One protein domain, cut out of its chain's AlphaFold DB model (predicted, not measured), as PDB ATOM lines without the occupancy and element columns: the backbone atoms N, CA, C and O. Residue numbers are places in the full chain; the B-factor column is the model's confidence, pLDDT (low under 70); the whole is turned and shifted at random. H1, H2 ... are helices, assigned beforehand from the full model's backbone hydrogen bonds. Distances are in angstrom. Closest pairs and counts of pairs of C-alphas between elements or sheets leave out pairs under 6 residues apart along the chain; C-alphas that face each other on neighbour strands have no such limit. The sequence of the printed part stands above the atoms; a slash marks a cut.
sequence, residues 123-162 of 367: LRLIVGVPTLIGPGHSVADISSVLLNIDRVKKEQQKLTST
ATOM      1  N   LEU A 123     242.715 218.595 224.869       80.50
ATOM      2  CA  LEU A 123     241.828 217.455 224.642       80.50
ATOM      3  C   LEU A 123     240.604 217.470 225.570       80.50
ATOM      4  O   LEU A 123     239.491 217.187 225.144       80.50
ATOM      5  N   ARG A 124     240.791 217.830 226.841       76.88
ATOM      6  CA  ARG A 124     239.695 217.899 227.817       76.88
ATOM      7  C   ARG A 124     238.794 219.110 227.594       76.88
ATOM      8  O   ARG A 124     237.620 219.043 227.934       76.88
ATOM      9  N   LEU A 125     239.315 220.184 227.005       77.94
ATOM     10  CA  LEU A 125     238.499 221.321 226.577       77.94
ATOM     11  C   LEU A 125     237.596 220.944 225.391       77.94
ATOM     12  O   LEU A 125     236.455 221.390 225.332       77.94
ATOM     13  N   ILE A 126     238.077 220.080 224.488       80.88
ATOM     14  CA  ILE A 126     237.303 219.553 223.346       80.88
ATOM     15  C   ILE A 126     236.239 218.545 223.792       80.88
ATOM     16  O   ILE A 126     235.146 218.516 223.239       80.88
ATOM     17  N   VAL A 127     236.532 217.710 224.785       79.81
ATOM     18  CA  VAL A 127     235.578 216.694 225.266       79.81
ATOM     19  C   VAL A 127     234.567 217.273 226.266       79.81
ATOM     20  O   VAL A 127     233.499 216.700 226.462       79.81
ATOM     21  N   GLY A 128     234.880 218.420 226.871       74.44
ATOM     22  CA  GLY A 128     234.119 218.991 227.975       74.44
ATOM     23  C   GLY A 128     234.700 218.568 229.323       74.44
ATOM     24  O   GLY A 128     235.040 217.402 229.554       74.44
ATOM     25  N   VAL A 129     234.851 219.527 230.239       73.19
ATOM     26  CA  VAL A 129     235.446 219.260 231.556       73.19
ATOM     27  C   VAL A 129     234.444 218.495 232.425       73.19
ATOM     28  O   VAL A 129     233.320 218.964 232.573       73.19
ATOM     29  N   PRO A 130     234.801 217.335 233.014       68.19
ATOM     30  CA  PRO A 130     233.866 216.558 233.822       68.19
ATOM     31  C   PRO A 130     233.333 217.364 235.011       68.19
ATOM     32  O   PRO A 130     234.111 217.884 235.812       68.19
ATOM     33  N   THR A 131     232.011 217.434 235.141       67.06
ATOM     34  CA  THR A 131     231.312 218.036 236.282       67.06
ATOM     35  C   THR A 131     230.474 216.981 237.006       67.06
ATOM     36  O   THR A 131     230.249 215.887 236.489       67.06
ATOM     37  N   LEU A 132     229.965 217.314 238.197       50.53
ATOM     38  CA  LEU A 132     229.057 216.460 238.978       50.53
ATOM     39  C   LEU A 132     227.764 216.067 238.230       50.53
ATOM     40  O   LEU A 132     227.095 215.129 238.647       50.53
ATOM     41  N   ILE A 133     227.416 216.768 237.145       59.25
ATOM     42  CA  ILE A 133     226.166 216.592 236.382       59.25
ATOM     43  C   ILE A 133     226.454 216.031 234.966       59.25
ATOM     44  O   ILE A 133     225.545 215.852 234.162       59.25
ATOM     45  N   GLY A 134     227.715 215.699 234.658       64.56
ATOM     46  CA  GLY A 134     228.147 215.193 233.349       64.56
ATOM     47  C   GLY A 134     229.280 216.020 232.728       64.56
ATOM     48  O   GLY A 134     229.834 216.905 233.391       64.56
ATOM     49  N   PRO A 135     229.682 215.735 231.476       65.81
ATOM     50  CA  PRO A 135     230.683 216.541 230.784       65.81
ATOM     51  C   PRO A 135     230.174 217.979 230.625       65.81
ATOM     52  O   PRO A 135     229.047 218.206 230.191       65.81
ATOM     53  N   GLY A 136     230.993 218.947 231.036       68.81
ATOM     54  CA  GLY A 136     230.724 220.368 230.846       68.81
ATOM     55  C   GLY A 136     230.788 220.774 229.373       68.81
ATOM     56  O   GLY A 136     231.105 219.965 228.505       68.81
ATOM     57  N   HIS A 137     230.508 222.047 229.091       69.69
ATOM     58  CA  HIS A 137     230.493 222.577 227.726       69.69
ATOM     59  C   HIS A 137     231.836 222.402 227.008       69.69
ATOM     60  O   HIS A 137     232.901 222.633 227.591       69.69
ATOM     61  N   SER A 138     231.769 222.002 225.739       78.88
ATOM     62  CA  SER A 138     232.935 221.795 224.892       78.88
ATOM     63  C   SER A 138     233.319 223.089 224.182       78.88
ATOM     64  O   SER A 138     232.468 223.855 223.735       78.88
ATOM     65  N   VAL A 139     234.619 223.317 223.979       74.06
ATOM     66  CA  VAL A 139     235.076 224.400 223.088       74.06
ATOM     67  C   VAL A 139     234.664 224.166 221.631       74.06
ATOM     68  O   VAL A 139     234.585 225.123 220.863       74.06
ATOM     69  N   ALA A 140     234.351 222.924 221.251       76.38
ATOM     70  CA  ALA A 140     233.809 222.596 219.937       76.38
ATOM     71  C   ALA A 140     232.381 223.131 219.731       76.38
ATOM     72  O   ALA A 140     231.993 223.377 218.590       76.38
ATOM     73  N   ASP A 141     231.634 223.389 220.814       75.81
ATOM     74  CA  ASP A 141     230.288 223.980 220.753       75.81
ATOM     75  C   ASP A 141     230.332 225.462 220.333       75.81
ATOM     76  O   ASP A 141     229.345 226.011 219.847       75.81
ATOM     77  N   ILE A 142     231.487 226.118 220.505       70.88
ATOM     78  CA  ILE A 142     231.703 227.530 220.159       70.88
ATOM     79  C   ILE A 142     231.958 227.682 218.653       70.88
ATOM     80  O   ILE A 142     231.473 228.620 218.020       70.88
ATOM     81  N   SER A 143     232.751 226.782 218.070       73.38
ATOM     82  CA  SER A 143     233.069 226.777 216.642       73.38
ATOM     83  C   SER A 143     233.604 225.416 216.215       73.38
ATOM     84  O   SER A 143     234.466 224.841 216.880       73.38
ATOM     85  N   SER A 144     233.189 224.947 215.037       76.62
ATOM     86  CA  SER A 144     233.673 223.693 214.441       76.62
ATOM     87  C   SER A 144     235.189 223.673 214.208       76.62
ATOM     88  O   SER A 144     235.805 222.611 214.195       76.62
ATOM     89  N   VAL A 145     235.821 224.846 214.089       72.75
ATOM     90  CA  VAL A 145     237.279 224.992 213.947       72.75
ATOM     91  C   VAL A 145     238.026 224.567 215.224       72.75
ATOM     92  O   VAL A 145     239.198 224.189 215.164       72.75
ATOM     93  N   LEU A 146     237.352 224.575 216.378       77.62
ATOM     94  CA  LEU A 146     237.904 224.193 217.681       77.62
ATOM     95  C   LEU A 146     237.794 222.684 217.974       77.62
ATOM     96  O   LEU A 146     238.150 222.253 219.065       77.62
ATOM     97  N   LEU A 147     237.391 221.860 216.999       80.19
ATOM     98  CA  LEU A 147     237.577 220.399 217.049       80.19
ATOM     99  C   LEU A 147     239.048 219.987 216.868       80.19
ATOM    100  O   LEU A 147     239.440 218.876 217.221       80.19
ATOM    101  N   ASN A 148     239.875 220.875 216.307       85.00
ATOM    102  CA  ASN A 148     241.292 220.619 216.099       85.00
ATOM    103  C   ASN A 148     242.089 220.898 217.387       85.00
ATOM    104  O   ASN A 148     242.182 222.041 217.840       85.00
ATOM    105  N   ILE A 149     242.719 219.857 217.936       81.69
ATOM    106  CA  ILE A 149     243.502 219.927 219.176       81.69
ATOM    107  C   ILE A 149     244.672 220.915 219.112       81.69
ATOM    108  O   ILE A 149     244.910 221.637 220.080       81.69
ATOM    109  N   ASP A 150     245.359 221.008 217.975       81.06
ATOM    110  CA  ASP A 150     246.472 221.940 217.786       81.06
ATOM    111  C   ASP A 150     245.967 223.377 217.722       81.06
ATOM    112  O   ASP A 150     246.600 224.295 218.254       81.06
ATOM    113  N   ARG A 151     244.783 223.584 217.130       79.75
ATOM    114  CA  ARG A 151     244.131 224.894 217.129       79.75
ATOM    115  C   ARG A 151     243.732 225.305 218.540       79.75
ATOM    116  O   ARG A 151     244.039 226.426 218.934       79.75
ATOM    117  N   VAL A 152     243.123 224.403 219.309       81.00
ATOM    118  CA  VAL A 152     242.762 224.654 220.714       81.00
ATOM    119  C   VAL A 152     244.004 224.932 221.554       81.00
ATOM    120  O   VAL A 152     244.005 225.889 222.320       81.00
ATOM    121  N   LYS A 153     245.097 224.183 221.361       80.06
ATOM    122  CA  LYS A 153     246.383 224.434 222.026       80.06
ATOM    123  C   LYS A 153     246.936 225.820 221.694       80.06
ATOM    124  O   LYS A 153     247.384 226.523 222.592       80.06
ATOM    125  N   LYS A 154     246.883 226.229 220.424       78.75
ATOM    126  CA  LYS A 154     247.361 227.544 219.981       78.75
ATOM    127  C   LYS A 154     246.519 228.686 220.552       78.75
ATOM    128  O   LYS A 154     247.085 229.674 221.006       78.75
ATOM    129  N   GLU A 155     245.191 228.566 220.550       73.88
ATOM    130  CA  GLU A 155     244.327 229.581 221.170       73.88
ATOM    131  C   GLU A 155     244.498 229.599 222.698       73.88
ATOM    132  O   GLU A 155     244.612 230.672 223.280       73.88
ATOM    133  N   GLN A 156     244.635 228.434 223.344       73.06
ATOM    134  CA  GLN A 156     244.950 228.338 224.771       73.06
ATOM    135  C   GLN A 156     246.277 229.031 225.095       73.06
ATOM    136  O   GLN A 156     246.320 229.797 226.046       73.06
ATOM    137  N   GLN A 157     247.322 228.822 224.285       69.31
ATOM    138  CA  GLN A 157     248.631 229.461 224.452       69.31
ATOM    139  C   GLN A 157     248.584 230.981 224.306       69.31
ATOM    140  O   GLN A 157     249.199 231.666 225.112       69.31
ATOM    141  N   LYS A 158     247.845 231.522 223.328       68.50
ATOM    142  CA  LYS A 158     247.672 232.983 223.198       68.50
ATOM    143  C   LYS A 158     246.995 233.597 224.422       68.50
ATOM    144  O   LYS A 158     247.287 234.732 224.791       68.50
ATOM    145  N   LEU A 159     246.069 232.851 225.020       62.22
ATOM    146  CA  LEU A 159     245.288 233.281 226.175       62.22
ATOM    147  C   LEU A 159     246.043 233.073 227.498       62.22
ATOM    148  O   LEU A 159     245.853 233.847 228.431       62.22
ATOM    149  N   THR A 160     246.920 232.069 227.601       58.91
ATOM    150  CA  THR A 160     247.812 231.893 228.760       58.91
ATOM    151  C   THR A 160     249.055 232.768 228.691       58.91
ATOM    152  O   THR A 160     249.522 233.186 229.742       58.91
ATOM    153  N   SER A 161     249.550 233.144 227.506       56.09
ATOM    154  CA  SER A 161     250.646 234.118 227.376       56.09
ATOM    155  C   SER A 161     250.268 235.529 227.842       56.09
ATOM    156  O   SER A 161     251.148 236.361 228.030       56.09
ATOM    157  N   THR A 162     248.970 235.805 228.018       49.44
ATOM    158  CA  THR A 162     248.438 237.048 228.601       49.44
ATOM    159  C   THR A 162     248.249 236.972 230.120       49.44
ATOM    160  O   THR A 162     247.975 237.990 230.752       49.44
TER     161      THR A 162
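Overview. This is residues 123 to 162 of the 367 residues of an uncharacterized protein of Laetiporus sulphureus 93-53 (UniProt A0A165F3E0). What shape does the backbone make? It is a loose V: helix H3 is one arm, and a looped-back stretch with its turn around Leu 132 and Ile 133 is the other. The short helices H1 and H2 sit where the arms come together, and residues 157 to 162 stick out. What is it made of? The printed part has 40 residues with three named helices, H1, H2 and H3 in chain order, no named strand, and is all helix in class. How large is it? It is only just compact, close to loose, with a radius of gyration of the C-alphas of 10.7 A and spans of 31 by 22 by 14 A.

Along the chain. Where does the first helix lie? H1 is residues 123 to 127, 6.3 A long, with C-alpha 123 at (241.828, 217.455, 224.642). What follows? H2 is residues 144 to 147, 5.7 A long, and H3 is residues 149 to 160, 15.9 A long, ending with C-alpha 160 at (247.812, 231.893, 228.760).

Arrangement. Which helices touch? H1 touches H3, with residues 149 to 152 of H3 alone; the closest C-alphas, of Leu 123 and Ile 149, are 6.2 A apart. Where is H2? It is close to but not clearly touching H1, the closest C-alphas being those of Ile 126 and Leu 147 at 6.4 A. It is likewise close to but not clearly touching H3, with Leu 146 and Val 152 closest at 5.7 A between C-alphas. What do the backbones show? In H1 and H3 every O i to N i+4 pair is within hydrogen-bond range; H2 is too short for such a pair.

Size, cuts and confidence. Which C-alphas are farthest apart? Those of Ile 133 and Ser 161, at 31.4 A. How is it linked? The link from H1 to H2 is long, 16 residues, in which residues 130 to 131 pair antiparallel with residues 134 to 135; the link from H2 to H3 is tight, and the printed part has no cut. Where is confidence low? The pLDDT is under 70 at residues 130 to 137 and 157 to 162.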